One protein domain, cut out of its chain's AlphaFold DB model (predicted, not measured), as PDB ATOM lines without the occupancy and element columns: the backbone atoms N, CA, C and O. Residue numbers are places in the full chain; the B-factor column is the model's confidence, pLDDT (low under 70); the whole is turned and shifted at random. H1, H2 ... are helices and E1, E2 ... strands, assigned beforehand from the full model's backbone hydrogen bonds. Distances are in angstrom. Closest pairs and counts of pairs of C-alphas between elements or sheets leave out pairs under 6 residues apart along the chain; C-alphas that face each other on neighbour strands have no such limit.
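Overview. This is residues 63 to 178 of the 317 residues of the protein "BTB domain-containing protein" of Westerdykella ornata (UniProt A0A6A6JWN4). What is the main picture? A long hairpin, E1 and E2, with short E3 beside E1, makes a small sheet whose one face is covered by H4 in a second layer. H1 packs on residues 147 to 148 of H4, H2 and H3 graze the sheet, and a long stretch, residues 149 to 173, leads from H4 to H5. What is it made of? The 116 printed residues hold five named helices and three named strands, in the order H1 E1 E2 H2 H3 E3 H4 H5; the class is mixed, helices and strands, and the sheet, E2 E1 E3, is mixed too. How large is it? It is compact, with a radius of gyration of the C-alphas of 14.8 A and spans of 43 by 37 by 23 A.

Along the chain. Where does the printed part begin? H1 is residues 63 to 73, 15.1 A long, with C-alpha 63 at (41.927, 35.010, 38.262). What follows? E1 is residues 80 to 87, 23.5 A long, and E2 is residues 93 to 100, 22.5 A long. H2 is residues 102 to 106, H3 residues 110 to 116 and E3 residues 129 to 131. Which elements come last? H4 is residues 136 to 148, 18.5 A long, with C-alpha 136 at (20.307, 17.216, 33.799). H5 is residues 174 to 177, with C-alpha 177 at (13.907, 20.676, 32.391).

Arrangement. How is the sheet joined? E1 and E2 are an antiparallel hairpin, with N 84 and O 96 2.9 A apart, within hydrogen-bond range. E1 and E3 are parallel, with N 83 and O 130 at 2.8 A. Where is H4? It is on the sheet at a height over the sheet of 9.8 A, over E1, and runs along the strands at 5 degrees to E1 on the local plane. How do the other helices stand? H1 touches H4 with a steep tilt of 40 degrees, opposite ways, closest at the C-alphas of Tyr 69 and Tyr 147, 5.5 A. H2 and H4 only just touch, with 3 pairs of C-alphas within 8 A, closest at Phe 104 and Phe 146, 5.7 A; H2 and H3 touch only at the corner, closest at the C-alphas of Gln 106 and Asp 113, 4.4 A. H5 is close to H4 but not clearly touching, the closest C-alphas, Met 137 and Phe 177, being 7.0 A apart. What do the helix backbones show? In H1, H2 and H3 every O i to N i+4 pair is within hydrogen-bond range; in H4 it is 8 of 9, and H5 is too short for such a pair.

Size, cuts and confidence. How far does it reach? The two C-alphas farthest apart are those of Thr 122 and Gly 156, 46.7 A. Is it cut, and which links are long? The printed part has no cut; the long links are H3 to E3 and H4 to H5. Where is confidence low? The mean pLDDT of the printed part is 90.0, and residues 121 to 124 are under 70.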
ATOM      1  N   LEU A  63      41.355  34.874  39.602       82.12
ATOM      2  CA  LEU A  63      41.927  35.010  38.262       82.12
ATOM      3  C   LEU A  63      42.154  33.646  37.606       82.12
ATOM      4  O   LEU A  63      41.774  33.461  36.447       82.12
ATOM      5  N   CYS A  64      42.710  32.686  38.349       84.88
ATOM      6  CA  CYS A  64      42.937  31.329  37.853       84.88
ATOM      7  C   CYS A  64      41.606  30.637  37.523       84.88
ATOM      8  O   CYS A  64      41.408  30.166  36.400       84.88
ATOM      9  N   VAL A  65      40.643  30.686  38.450       88.56
ATOM     10  CA  VAL A  65      39.310  30.097  38.251       88.56
ATOM     11  C   VAL A  65      38.590  30.711  37.053       88.56
ATOM     12  O   VAL A  65      38.034  29.990  36.225       88.56
ATOM     13  N   GLN A  66      38.619  32.039  36.902       89.00
ATOM     14  CA  GLN A  66      37.991  32.695  35.752       89.00
ATOM     15  C   GLN A  66      38.655  32.320  34.428       89.00
ATOM     16  O   GLN A  66      37.963  32.202  33.413       89.00
ATOM     17  N   HIS A  67      39.980  32.159  34.412       90.69
ATOM     18  CA  HIS A  67      40.703  31.757  33.213       90.69
ATOM     19  C   HIS A  67      40.333  30.332  32.794       90.69
ATOM     20  O   HIS A  67      39.902  30.125  31.659       90.69
ATOM     21  N   VAL A  68      40.413  29.381  33.726       91.00
ATOM     22  CA  VAL A  68      40.054  27.976  33.498       91.00
ATOM     23  C   VAL A  68      38.591  27.848  33.063       91.00
ATOM     24  O   VAL A  68      38.291  27.212  32.053       91.00
ATOM     25  N   TYR A  69      37.672  28.536  33.745       93.31
ATOM     26  CA  TYR A  69      36.262  28.526  33.363       93.31
ATOM     27  C   TYR A  69      36.028  29.134  31.971       93.31
ATOM     28  O   TYR A  69      35.172  28.668  31.224       93.31
ATOM     29  N   ARG A  70      36.815  30.139  31.558       94.12
ATOM     30  CA  ARG A  70      36.741  30.710  30.201       94.12
ATOM     31  C   ARG A  70      37.225  29.732  29.129       94.12
ATOM     32  O   ARG A  70      36.613  29.695  28.062       94.12
ATOM     33  N   ILE A  71      38.290  28.971  29.393       94.19
ATOM     34  CA  ILE A  71      38.761  27.888  28.508       94.19
ATOM     35  C   ILE A  71      37.631  26.876  28.312       94.19
ATOM     36  O   ILE A  71      37.228  26.610  27.179       94.19
ATOM     37  N   PHE A  72      37.037  26.426  29.418       95.62
ATOM     38  CA  PHE A  72      35.895  25.518  29.406       95.62
ATOM     39  C   PHE A  72      34.693  26.069  28.633       95.62
ATOM     40  O   PHE A  72      34.158  25.393  27.759       95.62
ATOM     41  N   LYS A  73      34.295  27.325  28.867       95.00
ATOM     42  CA  LYS A  73      33.169  27.945  28.150       95.00
ATOM     43  C   LYS A  73      33.394  28.051  26.639       95.00
ATOM     44  O   LYS A  73      32.419  28.183  25.906       95.00
ATOM     45  N   ARG A  74      34.648  27.996  26.177       95.50
ATOM     46  CA  ARG A  74      35.024  27.952  24.756       95.50
ATOM     47  C   ARG A  74      35.263  26.534  24.225       95.50
ATOM     48  O   ARG A  74      35.597  26.406  23.053       95.50
ATOM     49  N   ARG A  75      35.103  25.503  25.062       95.56
ATOM     50  CA  ARG A  75      35.342  24.083  24.739       95.56
ATOM     51  C   ARG A  75      36.756  23.796  24.223       95.56
ATOM     52  O   ARG A  75      36.965  22.883  23.431       95.56
ATOM     53  N   LEU A  76      37.733  24.605  24.627       95.19
ATOM     54  CA  LEU A  76      39.101  24.467  24.136       95.19
ATOM     55  C   LEU A  76      39.798  23.317  24.857       95.19
ATOM     56  O   LEU A  76      40.167  23.479  26.012       95.19
ATOM     57  N   GLY A  77      40.016  22.206  24.153       94.44
ATOM     58  CA  GLY A  77      40.734  21.049  24.694       94.44
ATOM     59  C   GLY A  77      39.879  20.106  25.541       94.44
ATOM     60  O   GLY A  77      40.453  19.289  26.251       94.44
ATOM     61  N   CYS A  78      38.544  20.195  25.475       96.19
ATOM     62  CA  CYS A  78      37.687  19.166  26.063       96.19
ATOM     63  C   CYS A  78      37.970  17.816  25.384       96.19
ATOM     64  O   CYS A  78      37.938  17.718  24.156       96.19
ATOM     65  N   ASP A  79      38.248  16.799  26.187       94.88
ATOM     66  CA  ASP A  79      38.717  15.471  25.773       94.88
ATOM     67  C   ASP A  79      37.796  14.340  26.256       94.88
ATOM     68  O   ASP A  79      37.991  13.182  25.891       94.88
ATOM     69  N   THR A  80      36.750  14.674  27.017       95.12
ATOM     70  CA  THR A  80      35.734  13.727  27.474       95.12
ATOM     71  C   THR A  80      34.342  14.356  27.462       95.12
ATOM     72  O   THR A  80      34.176  15.578  27.507       95.12
ATOM     73  N   MET A  81      33.318  13.510  27.443       96.62
ATOM     74  CA  MET A  81      31.917  13.913  27.458       96.62
ATOM     75  C   MET A  81      31.195  13.325  28.669       96.62
ATOM     76  O   MET A  81      31.339  12.146  28.981       96.62
ATOM     77  N   ILE A  82      30.381  14.134  29.338       96.94
ATOM     78  CA  ILE A  82      29.376  13.640  30.280       96.94
ATOM     79  C   ILE A  82      28.049  13.544  29.540       96.94
ATOM     80  O   ILE A  82      27.634  14.509  28.899       96.94
ATOM     81  N   THR A  83      27.370  12.412  29.673       96.81
ATOM     82  CA  THR A  83      26.042  12.180  29.116       96.81
ATOM     83  C   THR A  83      25.050  11.880  30.225       96.81
ATOM     84  O   THR A  83      25.330  11.108  31.140       96.81
ATOM     85  N   VAL A  84      23.869  12.480  30.135       95.19
ATOM     86  CA  VAL A  84      22.743  12.211  31.030       95.19
ATOM     87  C   VAL A  84      21.549  11.816  30.188       95.19
ATOM     88  O   VAL A  84      21.131  12.584  29.321       95.19
ATOM     89  N   THR A  85      20.982  10.647  30.472       92.81
ATOM     90  CA  THR A  85      19.743  10.189  29.843       92.81
ATOM     91  C   THR A  85      18.565  10.336  30.795       92.81
ATOM     92  O   THR A  85      18.636   9.892  31.941       92.81
ATOM     93  N   CYS A  86      17.468  10.931  30.333       89.56
ATOM     94  CA  CYS A  86      16.225  11.010  31.099       89.56
ATOM     95  C   CYS A  86      14.993  10.826  30.211       89.56
ATOM     96  O   CYS A  86      15.032  11.072  29.008       89.56
ATOM     97  N   THR A  87      13.873  10.454  30.826       86.19
ATOM     98  CA  THR A  87      12.587  10.325  30.135       86.19
ATOM     99  C   THR A  87      11.942  11.702  29.944       86.19
ATOM    100  O   THR A  87      11.733  12.435  30.911       86.19
ATOM    101  N   GLY A  88      11.640  12.060  28.697       84.00
ATOM    102  CA  GLY A  88      10.930  13.278  28.321       84.00
ATOM    103  C   GLY A  88       9.437  13.248  28.681       84.00
ATOM    104  O   GLY A  88       8.900  12.196  29.033       84.00
ATOM    105  N   PRO A  89       8.729  14.390  28.573       80.19
ATOM    106  CA  PRO A  89       7.292  14.481  28.862       80.19
ATOM    107  C   PRO A  89       6.409  13.556  28.012       80.19
ATOM    108  O   PRO A  89       5.324  13.177  28.441       80.19
ATOM    109  N   ASP A  90       6.866  13.206  26.811       85.50
ATOM    110  CA  ASP A  90       6.206  12.299  25.867       85.50
ATOM    111  C   ASP A  90       6.627  10.824  26.045       85.50
ATOM    112  O   ASP A  90       6.206   9.960  25.279       85.50
ATOM    113  N   GLY A  91       7.466  10.526  27.044       85.69
ATOM    114  CA  GLY A  91       8.025   9.197  27.284       85.69
ATOM    115  C   GLY A  91       9.272   8.869  26.457       85.69
ATOM    116  O   GLY A  91       9.841   7.790  26.636       85.69
ATOM    117  N   SER A  92       9.727   9.766  25.576       89.25
ATOM    118  CA  SER A  92      10.950   9.556  24.795       89.25
ATOM    119  C   SER A  92      12.200   9.570  25.682       89.25
ATOM    120  O   SER A  92      12.234  10.211  26.731       89.25
ATOM    121  N   GLN A  93      13.246   8.845  25.281       92.06
ATOM    122  CA  GLN A  93      14.548   8.931  25.942       92.06
ATOM    123  C   GLN A  93      15.334  10.106  25.372       92.06
ATOM    124  O   GLN A  93      15.559  10.193  24.165       92.06
ATOM    125  N   LEU A  94      15.758  10.998  26.255       92.88
ATOM    126  CA  LEU A  94      16.449  12.232  25.922       92.88
ATOM    127  C   LEU A  94      17.874  12.182  26.446       92.88
ATOM    128  O   LEU A  94      18.087  11.786  27.587       92.88
ATOM    129  N   SER A  95      18.829  12.611  25.623       94.94
ATOM    130  CA  SER A  95      20.253  12.639  25.956       94.94
ATOM    131  C   SER A  95      20.761  14.076  26.019       94.94
ATOM    132  O   SER A  95      20.598  14.843  25.069       94.94
ATOM    133  N   PHE A  96      21.379  14.432  27.140       95.81
ATOM    134  CA  PHE A  96      22.029  15.717  27.373       95.81
ATOM    135  C   PHE A  96      23.534  15.489  27.457       95.81
ATOM    136  O   PHE A  96      23.971  14.553  28.125       95.81
ATOM    137  N   GLU A  97      24.321  16.342  26.804       97.19
ATOM    138  CA  GLU A  97      25.773  16.170  26.703       97.19
ATOM    139  C   GLU A  97      26.521  17.424  27.183       97.19
ATOM    140  O   GLU A  97      26.136  18.562  26.881       97.19
ATOM    141  N   TRP A  98      27.625  17.213  27.900       97.75
ATOM    142  CA  TRP A  98      28.567  18.247  28.332       97.75
ATOM    143  C   TRP A  98      29.988  17.831  27.955       97.75
ATOM    144  O   TRP A  98      30.518  16.876  28.521       97.75
ATOM    145  N   ASP A  99      30.634  18.588  27.070       97.62
ATOM    146  CA  ASP A  99      32.063  18.403  26.796       97.62
ATOM    147  C   ASP A  99      32.864  19.035  27.928       97.62
ATOM    148  O   ASP A  99      32.722  20.236  28.212       97.62
ATOM    149  N   VAL A 100      33.722  18.245  28.561       96.81
ATOM    150  CA  VAL A 100      34.530  18.636  29.717       96.81
ATOM    151  C   VAL A 100      35.976  18.158  29.541       96.81
ATOM    152  O   VAL A 100      36.287  17.450  28.587       96.81
ATOM    153  N   HIS A 101      36.870  18.571  30.441       95.12
ATOM    154  CA  HIS A 101      38.232  18.046  30.475       95.12
ATOM    155  C   HIS A 101      38.327  16.983  31.563       95.12
ATOM    156  O   HIS A 101      37.976  17.244  32.721       95.12
ATOM    157  N   GLN A 102      38.831  15.813  31.196       93.19
ATOM    158  CA  GLN A 102      38.939  14.634  32.045       93.19
ATOM    159  C   GLN A 102      39.677  14.929  33.355       93.19
ATOM    160  O   GLN A 102      39.259  14.468  34.418       93.19
ATOM    161  N   VAL A 103      40.704  15.784  33.302       92.31
ATOM    162  CA  VAL A 103      41.500  16.184  34.474       92.31
ATOM    163  C   VAL A 103      40.655  16.762  35.617       92.31
ATOM    164  O   VAL A 103      40.960  16.522  36.782       92.31
ATOM    165  N   PHE A 104      39.562  17.479  35.324       92.62
ATOM    166  CA  PHE A 104      38.708  18.050  36.377       92.62
ATOM    167  C   PHE A 104      37.734  17.038  36.983       92.62
ATOM    168  O   PHE A 104      37.226  17.270  38.078       92.62
ATOM    169  N   LEU A 105      37.471  15.929  36.291       90.25
ATOM    170  CA  LEU A 105      36.635  14.848  36.810       90.25
ATOM    171  C   LEU A 105      37.419  14.002  37.817       90.25
ATOM    172  O   LEU A 105      36.902  13.676  38.881       90.25
ATOM    173  N   GLN A 106      38.687  13.724  37.498       88.12
ATOM    174  CA  GLN A 106      39.599  12.926  38.323       88.12
ATOM    175  C   GLN A 106      40.014  13.643  39.612       88.12
ATOM    176  O   GLN A 106      40.231  13.007  40.636       88.12
ATOM    177  N   ALA A 107      40.131  14.973  39.576       85.06
ATOM    178  CA  ALA A 107      40.752  15.730  40.658       85.06
ATOM    179  C   ALA A 107      39.974  15.752  41.988       85.06
ATOM    180  O   ALA A 107      40.561  16.153  42.989       85.06
ATOM    181  N   GLY A 108      38.692  15.370  42.027       80.12
ATOM    182  CA  GLY A 108      37.899  15.532  43.256       80.12
ATOM    183  C   GLY A 108      36.836  14.480  43.562       80.12
ATOM    184  O   GLY A 108      36.397  14.398  44.702       80.12
ATOM    185  N   SER A 109      36.438  13.635  42.609       92.12
ATOM    186  CA  SER A 109      35.506  12.535  42.887       92.12
ATOM    187  C   SER A 109      36.215  11.201  42.730       92.12
ATOM    188  O   SER A 109      36.639  10.854  41.627       92.12
ATOM    189  N   ARG A 110      36.281  10.426  43.821       90.25
ATOM    190  CA  ARG A 110      36.845   9.067  43.783       90.25
ATOM    191  C   ARG A 110      36.069   8.179  42.815       90.25
ATOM    192  O   ARG A 110      36.670   7.471  42.019       90.25
ATOM    193  N   VAL A 111      34.740   8.281  42.826       91.38
ATOM    194  CA  VAL A 111      33.879   7.500  41.932       91.38
ATOM    195  C   VAL A 111      34.130   7.855  40.466       91.38
ATOM    196  O   VAL A 111      34.236   6.950  39.641       91.38
ATOM    197  N   LEU A 112      34.246   9.140  40.114       91.44
ATOM    198  CA  LEU A 112      34.536   9.537  38.731       91.44
ATOM    199  C   LEU A 112      35.953   9.138  38.302       91.44
ATOM    200  O   LEU A 112      36.131   8.715  37.160       91.44
ATOM    201  N   ASP A 113      36.940   9.231  39.197       90.38
ATOM    202  CA  ASP A 113      38.300   8.760  38.925       90.38
ATOM    203  C   ASP A 113      38.330   7.248  38.657       90.38
ATOM    204  O   ASP A 113      38.865   6.815  37.638       90.38
ATOM    205  N   GLU A 114      37.665   6.446  39.491       89.44
ATOM    206  CA  GLU A 114      37.547   4.994  39.302       89.44
ATOM    207  C   GLU A 114      36.833   4.624  37.992       89.44
ATOM    208  O   GLU A 114      37.222   3.659  37.333       89.44
ATOM    209  N   HIS A 115      35.823   5.398  37.574       86.31
ATOM    210  CA  HIS A 115      35.147   5.193  36.286       86.31
ATOM    211  C   HIS A 115      36.058   5.491  35.090       86.31
ATOM    212  O   HIS A 115      35.992   4.796  34.076       86.31
ATOM    213  N   LEU A 116      36.899   6.521  35.191       86.31
ATOM    214  CA  LEU A 116      37.843   6.893  34.135       86.31
ATOM    215  C   LEU A 116      39.064   5.967  34.102       86.31
ATOM    216  O   LEU A 116      39.615   5.689  33.036       86.31
ATOM    217  N   ASN A 117      39.471   5.460  35.262       86.19
ATOM    218  CA  ASN A 117      40.672   4.661  35.455       86.19
ATOM    219  C   ASN A 117      40.349   3.336  36.175       86.19
ATOM    220  O   ASN A 117      40.853   3.099  37.279       86.19
ATOM    221  N   PRO A 118      39.534   2.438  35.584       80.75
ATOM    222  CA  PRO A 118      39.206   1.168  36.221       80.75
ATOM    223  C   PRO A 118      40.483   0.339  36.410       80.75
ATOM    224  O   PRO A 118      41.143  -0.045  35.446       80.75
ATOM    225  N   GLY A 119      40.849   0.075  37.667       73.25
ATOM    226  CA  GLY A 119      42.089  -0.633  38.013       73.25
ATOM    227  C   GLY A 119      43.348   0.246  38.083       73.25
ATOM    228  O   GLY A 119      44.448  -0.293  38.196       73.25
ATOM    229  N   GLY A 120      43.208   1.576  38.059       73.25
ATOM    230  CA  GLY A 120      44.294   2.540  38.249       73.25
ATOM    231  C   GLY A 120      44.923   3.069  36.952       73.25
ATOM    232  O   GLY A 120      44.385   2.926  35.857       73.25
ATOM    233  N   ILE A 121      46.100   3.694  37.087       67.19
ATOM    234  CA  ILE A 121      46.785   4.496  36.043       67.19
ATOM    235  C   ILE A 121      47.231   3.654  34.825       67.19
ATOM    236  O   ILE A 121      47.630   4.186  33.794       67.19
ATOM    237  N   THR A 122      47.163   2.323  34.901       68.06
ATOM    238  CA  THR A 122      47.600   1.430  33.816       68.06
ATOM    239  C   THR A 122      46.626   1.347  32.641       68.06
ATOM    240  O   THR A 122      46.949   0.693  31.648       68.06
ATOM    241  N   ASN A 123      45.448   1.979  32.717       62.16
ATOM    242  CA  ASN A 123      44.516   2.001  31.595       62.16
ATOM    243  C   ASN A 123      45.027   2.931  30.478       62.16
ATOM    244  O   ASN A 123      44.986   4.151  30.592       62.16
ATOM    245  N   GLN A 124      45.501   2.343  29.377       65.38
ATOM    246  CA  GLN A 124      46.053   3.083  28.234       65.38
ATOM    247  C   GLN A 124      44.981   3.802  27.396       65.38
ATOM    248  O   GLN A 124      45.313   4.545  26.474       65.38
ATOM    249  N   SER A 125      43.695   3.572  27.669       76.88
ATOM    250  CA  SER A 125      42.584   4.190  26.941       76.88
ATOM    251  C   SER A 125      41.411   4.442  27.892       76.88
ATOM    252  O   SER A 125      40.479   3.635  27.937       76.88
ATOM    253  N   PRO A 126      41.461   5.523  28.694       75.88
ATOM    254  CA  PRO A 126      40.326   5.908  29.521       75.88
ATOM    255  C   PRO A 126      39.085   6.140  28.642       75.88
ATOM    256  O   PRO A 126      39.219   6.545  27.480       75.88
ATOM    257  N   PRO A 127      37.877   5.867  29.158       82.50
ATOM    258  CA  PRO A 127      36.657   6.131  28.418       82.50
ATOM    259  C   PRO A 127      36.543   7.634  28.141       82.50
ATOM    260  O   PRO A 127      36.741   8.461  29.026       82.50
ATOM    261  N   ASN A 128      36.185   7.977  26.905       87.06
ATOM    262  CA  ASN A 128      35.938   9.357  26.473       87.06
ATOM    263  C   ASN A 128      34.506   9.832  26.784       87.06
ATOM    264  O   ASN A 128      34.120  10.940  26.407       87.06
ATOM    265  N   GLN A 129      33.702   8.986  27.430       92.25
ATOM    266  CA  GLN A 129      32.315   9.257  27.769       92.25
ATOM    267  C   GLN A 129      31.976   8.686  29.148       92.25
ATOM    268  O   GLN A 129      32.272   7.528  29.442       92.25
ATOM    269  N   ILE A 130      31.304   9.488  29.972       92.50
ATOM    270  CA  ILE A 130      30.772   9.090  31.276       92.50
ATOM    271  C   ILE A 130      29.264   9.293  31.269       92.50
ATOM    272  O   ILE A 130      28.781  10.397  31.020       92.50
ATOM    273  N   ALA A 131      28.515   8.240  31.586       93.88
ATOM    274  CA  ALA A 131      27.076   8.327  31.787       93.88
ATOM    275  C   ALA A 131      26.763   8.622  33.262       93.88
ATOM    276  O   ALA A 131      27.217   7.901  34.149       93.88
ATOM    277  N   LEU A 132      25.978   9.667  33.521       93.25
ATOM    278  CA  LEU A 132      25.521  10.041  34.856       93.25
ATOM    279  C   LEU A 132      24.001   9.914  34.967       93.25
ATOM    280  O   LEU A 132      23.252  10.476  34.169       93.25
ATOM    281  N   ASN A 133      23.547   9.234  36.019       92.00
ATOM    282  CA  ASN A 133      22.131   8.961  36.273       92.00
ATOM    283  C   ASN A 133      21.514  10.007  37.213       92.00
ATOM    284  O   ASN A 133      20.961   9.676  38.257       92.00
ATOM    285  N   TYR A 134      21.629  11.281  36.843       93.12
ATOM    286  CA  TYR A 134      21.120  12.408  37.626       93.12
ATOM    287  C   TYR A 134      20.206  13.295  36.794       93.12
ATOM    288  O   TYR A 134      20.197  13.237  35.570       93.12
ATOM    289  N   HIS A 135      19.461  14.181  37.452       93.69
ATOM    290  CA  HIS A 135      18.709  15.191  36.725       93.69
ATOM    291  C   HIS A 135      19.667  16.121  35.939       93.69
ATOM    292  O   HIS A 135      20.615  16.642  36.542       93.69
ATOM    293  N   PRO A 136      19.414  16.411  34.643       94.69
ATOM    294  CA  PRO A 136      20.307  17.216  33.799       94.69
ATOM    295  C   PRO A 136      20.733  18.551  34.421       94.69
ATOM    296  O   PRO A 136      21.891  18.953  34.334       94.69
ATOM    297  N   MET A 137      19.814  19.240  35.102       95.12
ATOM    298  CA  MET A 137      20.104  20.527  35.741       95.12
ATOM    299  C   MET A 137      21.087  20.404  36.917       95.12
ATOM    300  O   MET A 137      21.878  21.312  37.157       95.12
ATOM    301  N   MET A 138      21.066  19.286  37.651       96.50
ATOM    302  CA  MET A 138      22.038  19.043  38.719       96.50
ATOM    303  C   MET A 138      23.423  18.772  38.132       96.50
ATOM    304  O   MET A 138      24.404  19.337  38.609       96.50
ATOM    305  N   VAL A 139      23.492  17.989  37.050       97.31
ATOM    306  CA  VAL A 139      24.749  17.741  36.327       97.31
ATOM    307  C   VAL A 139      25.316  19.032  35.751       97.31
ATOM    308  O   VAL A 139      26.510  19.273  35.857       97.31
ATOM    309  N   ASP A 140      24.479  19.937  35.252       96.88
ATOM    310  CA  ASP A 140      24.939  21.249  34.797       96.88
ATOM    311  C   ASP A 140      25.587  22.088  35.920       96.88
ATOM    312  O   ASP A 140      26.602  22.766  35.712       96.88
ATOM    313  N   ARG A 141      25.050  22.003  37.148       97.19
ATOM    314  CA  ARG A 141      25.658  22.636  38.331       97.19
ATOM    315  C   ARG A 141      26.918  21.916  38.799       97.19
ATOM    316  O   ARG A 141      27.871  22.599  39.165       97.19
ATOM    317  N   LEU A 142      26.966  20.589  38.713       97.44
ATOM    318  CA  LEU A 142      28.173  19.798  38.957       97.44
ATOM    319  C   LEU A 142      29.292  20.154  37.962       97.44
ATOM    320  O   LEU A 142      30.430  20.379  38.358       97.44
ATOM    321  N   VAL A 143      28.964  20.304  36.679       97.06
ATOM    322  CA  VAL A 143      29.929  20.715  35.655       97.06
ATOM    323  C   VAL A 143      30.465  22.110  35.953       97.06
ATOM    324  O   VAL A 143      31.667  22.336  35.878       97.06
ATOM    325  N   THR A 144      29.608  23.047  36.363       96.00
ATOM    326  CA  THR A 144      30.058  24.374  36.823       96.00
ATOM    327  C   THR A 144      30.996  24.265  38.031       96.00
ATOM    328  O   THR A 144      32.000  24.982  38.115       96.00
ATOM    329  N   PHE A 145      30.688  23.346  38.944       96.25
ATOM    330  CA  PHE A 145      31.473  23.081  40.140       96.25
ATOM    331  C   PHE A 145      32.888  22.594  39.827       96.25
ATOM    332  O   PHE A 145      33.827  23.150  40.392       96.25
ATOM    333  N   PHE A 146      33.074  21.688  38.861       95.06
ATOM    334  CA  PHE A 146      34.404  21.203  38.460       95.06
ATOM    335  C   PHE A 146      35.408  22.326  38.161       95.06
ATOM    336  O   PHE A 146      36.573  22.247  38.543       95.06
ATOM    337  N   TYR A 147      34.950  23.404  37.523       94.62
ATOM    338  CA  TYR A 147      35.825  24.497  37.090       94.62
ATOM    339  C   TYR A 147      35.898  25.665  38.063       94.62
ATOM    340  O   TYR A 147      36.849  26.442  38.017       94.62
ATOM    341  N   THR A 148      34.875  25.842  38.899       93.31
ATOM    342  CA  THR A 148      34.763  27.034  39.750       93.31
ATOM    343  C   THR A 148      34.825  26.739  41.238       93.31
ATOM    344  O   THR A 148      34.847  27.679  42.033       93.31
ATOM    345  N   GLN A 149      34.852  25.455  41.613       94.06
ATOM    346  CA  GLN A 149      34.758  24.982  42.998       94.06
ATOM    347  C   GLN A 149      33.519  25.548  43.713       94.06
ATOM    348  O   GLN A 149      33.456  25.696  44.931       94.06
ATOM    349  N   THR A 150      32.505  25.931  42.934       94.88
ATOM    350  CA  THR A 150      31.213  26.390  43.416       94.88
ATOM    351  C   THR A 150      30.148  26.209  42.343       94.88
ATOM    352  O   THR A 150      30.426  25.904  41.192       94.88
ATOM    353  N   TYR A 151      28.892  26.405  42.703       95.62
ATOM    354  CA  TYR A 151      27.806  26.457  41.735       95.62
ATOM    355  C   TYR A 151      26.795  27.509  42.168       95.62
ATOM    356  O   TYR A 151      26.745  27.913  43.334       95.62
ATOM    357  N   GLN A 152      26.000  27.997  41.225       93.31
ATOM    358  CA  GLN A 152      25.017  29.036  41.494       93.31
ATOM    359  C   GLN A 152      23.649  28.601  41.000       93.31
ATOM    360  O   GLN A 152      23.516  27.943  39.970       93.31
ATOM    361  N   LEU A 153      22.633  28.979  41.762       93.50
ATOM    362  CA  LEU A 153      21.265  28.953  41.284       93.50
ATOM    363  C   LEU A 153      20.973  30.260  40.555       93.50
ATOM    364  O   LEU A 153      21.675  31.259  40.722       93.50
ATOM    365  N   ASP A 154      19.964  30.218  39.701       92.31
ATOM    366  CA  ASP A 154      19.476  31.373  38.972       92.31
ATOM    367  C   ASP A 154      18.777  32.356  39.917       92.31
ATOM    368  O   ASP A 154      18.670  32.147  41.132       92.31
ATOM    369  N   GLU A 155      18.300  33.460  39.349       87.56
ATOM    370  CA  GLU A 155      17.540  34.456  40.092       87.56
ATOM    371  C   GLU A 155      16.364  33.817  40.848       87.56
ATOM    372  O   GLU A 155      15.715  32.884  40.371       87.56
ATOM    373  N   GLY A 156      16.137  34.283  42.076       85.25
ATOM    374  CA  GLY A 156      15.155  33.688  42.985       85.25
ATOM    375  C   GLY A 156      15.604  32.377  43.640       85.25
ATOM    376  O   GLY A 156      14.836  31.804  44.403       85.25
ATOM    377  N   GLY A 157      16.834  31.910  43.395       86.06
ATOM    378  CA  GLY A 157      17.334  30.668  43.983       86.06
ATOM    379  C   GLY A 157      16.785  29.417  43.298       86.06
ATOM    380  O   GLY A 157      16.610  28.393  43.950       86.06
ATOM    381  N   LEU A 158      16.496  29.514  42.000       88.62
ATOM    382  CA  LEU A 158      15.886  28.451  41.201       88.62
ATOM    383  C   LEU A 158      16.905  27.833  40.235       88.62
ATOM    384  O   LEU A 158      17.850  28.493  39.820       88.62
ATOM    385  N   ALA A 159      16.720  26.575  39.841       90.44
ATOM    386  CA  ALA A 159      17.550  25.928  38.822       90.44
ATOM    387  C   ALA A 159      16.760  25.827  37.507       90.44
ATOM    388  O   ALA A 159      16.155  24.800  37.196       90.44
ATOM    389  N   ASN A 160      16.702  26.942  36.777       89.88
ATOM    390  CA  ASN A 160      15.793  27.133  35.646       89.88
ATOM    391  C   ASN A 160      16.481  27.096  34.283       89.88
ATOM    392  O   ASN A 160      15.816  26.838  33.284       89.88
ATOM    393  N   ARG A 161      17.786  27.374  34.220       92.06
ATOM    394  CA  ARG A 161      18.546  27.382  32.963       92.06
ATOM    395  C   ARG A 161      19.834  26.582  33.069       92.06
ATOM    396  O   ARG A 161      20.522  26.618  34.094       92.06
ATOM    397  N   PHE A 162      20.191  25.944  31.963       94.06
ATOM    398  CA  PHE A 162      21.509  25.354  31.769       94.06
ATOM    399  C   PHE A 162      22.544  26.454  31.540       94.06
ATOM    400  O   PHE A 162      22.314  27.405  30.789       94.06
ATOM    401  N   HIS A 163      23.685  26.343  32.207       92.69
ATOM    402  CA  HIS A 163      24.803  27.276  32.086       92.69
ATOM    403  C   HIS A 163      25.906  26.704  31.201       92.69
ATOM    404  O   HIS A 163      26.652  27.472  30.587       92.69
ATOM    405  N   CYS A 164      26.019  25.376  31.144       94.50
ATOM    406  CA  CYS A 164      27.231  24.678  30.734       94.50
ATOM    407  C   CYS A 164      26.983  23.522  29.759       94.50
ATOM    408  O   CYS A 164      27.952  22.876  29.366       94.50
ATOM    409  N   ILE A 165      25.741  23.272  29.345       95.31
ATOM    410  CA  ILE A 165      25.398  22.219  28.379       95.31
ATOM    411  C   ILE A 165      26.084  22.421  27.020       95.31
ATOM    412  O   ILE A 165      26.212  23.552  26.542       95.31
ATOM    413  N   SER A 166      26.573  21.333  26.422       95.69
ATOM    414  CA  SER A 166      27.116  21.326  25.057       95.69
ATOM    415  C   SER A 166      26.034  21.020  24.034       95.69
ATOM    416  O   SER A 166      25.894  21.753  23.058       95.69
ATOM    417  N   LYS A 167      25.239  19.976  24.283       95.00
ATOM    418  CA  LYS A 167      24.172  19.540  23.384       95.00
ATOM    419  C   LYS A 167      22.929  19.163  24.181       95.00
ATOM    420  O   LYS A 167      23.001  18.382  25.127       95.00
ATOM    421  N   ALA A 168      21.803  19.745  23.788       92.88
ATOM    422  CA  ALA A 168      20.479  19.376  24.268       92.88
ATOM    423  C   ALA A 168      19.784  18.474  23.228       92.88
ATOM    424  O   ALA A 168      20.137  18.547  22.046       92.88
ATOM    425  N   PRO A 169      18.792  17.666  23.633       91.75
ATOM    426  CA  PRO A 169      17.970  16.903  22.699       91.75
ATOM    427  C   PRO A 169      17.306  17.810  21.650       91.75
ATOM    428  O   PRO A 169      16.792  18.882  21.979       91.75
ATOM    429  N   GLU A 170      17.291  17.377  20.389       90.94
ATOM    430  CA  GLU A 170      16.635  18.122  19.308       90.94
ATOM    431  C   GLU A 170      15.121  18.220  19.537       90.94
ATOM    432  O   GLU A 170      14.479  17.253  19.938       90.94
ATOM    433  N   GLY A 171      14.541  19.394  19.275       87.12
ATOM    434  CA  GLY A 171      13.099  19.621  19.423       87.12
ATOM    435  C   GLY A 171      12.617  19.873  20.856       87.12
ATOM    436  O   GLY A 171      11.423  20.091  21.051       87.12
ATOM    437  N   TYR A 172      13.518  19.909  21.844       83.44
ATOM    438  CA  TYR A 172      13.175  20.171  23.243       83.44
ATOM    439  C   TYR A 172      13.646  21.545  23.713       83.44
ATOM    440  O   TYR A 172      14.812  21.904  23.567       83.44
ATOM    441  N   ASP A 173      12.740  22.298  24.341       84.44
ATOM    442  CA  ASP A 173      13.093  23.530  25.048       84.44
ATOM    443  C   ASP A 173      13.817  23.182  26.365       84.44
ATOM    444  O   ASP A 173      13.209  22.533  27.227       84.44
ATOM    445  N   PRO A 174      15.069  23.633  26.579       78.88
ATOM    446  CA  PRO A 174      15.791  23.412  27.829       78.88
ATOM    447  C   PRO A 174      15.044  23.909  29.081       78.88
ATOM    448  O   PRO A 174      15.235  23.353  30.163       78.88
ATOM    449  N   LEU A 175      14.151  24.902  28.959       82.81
ATOM    450  CA  LEU A 175      13.317  25.372  30.076       82.81
ATOM    451  C   LEU A 175      12.298  24.328  30.558       82.81
ATOM    452  O   LEU A 175      11.794  24.444  31.680       82.81
ATOM    453  N   SER A 176      12.003  23.307  29.748       85.25
ATOM    454  CA  SER A 176      11.153  22.173  30.133       85.25
ATOM    455  C   SER A 176      11.796  21.305  31.219       85.25
ATOM    456  O   SER A 176      11.088  20.629  31.958       85.25
ATOM    457  N   PHE A 177      13.123  21.383  31.370       85.44
ATOM    458  CA  PHE A 177      13.907  20.676  32.391       85.44
ATOM    459  C   PHE A 177      14.269  21.586  33.570       85.44
ATOM    460  O   PHE A 177      15.173  21.297  34.350       85.44
ATOM    461  N   ALA A 178      13.587  22.722  33.710       86.81
ATOM    462  CA  ALA A 178      13.730  23.578  34.874       86.81
ATOM    463  C   ALA A 178      13.155  22.893  36.124       86.81
ATOM    464  O   ALA A 178      12.015  22.424  36.133       86.81
TER     465      ALA A 178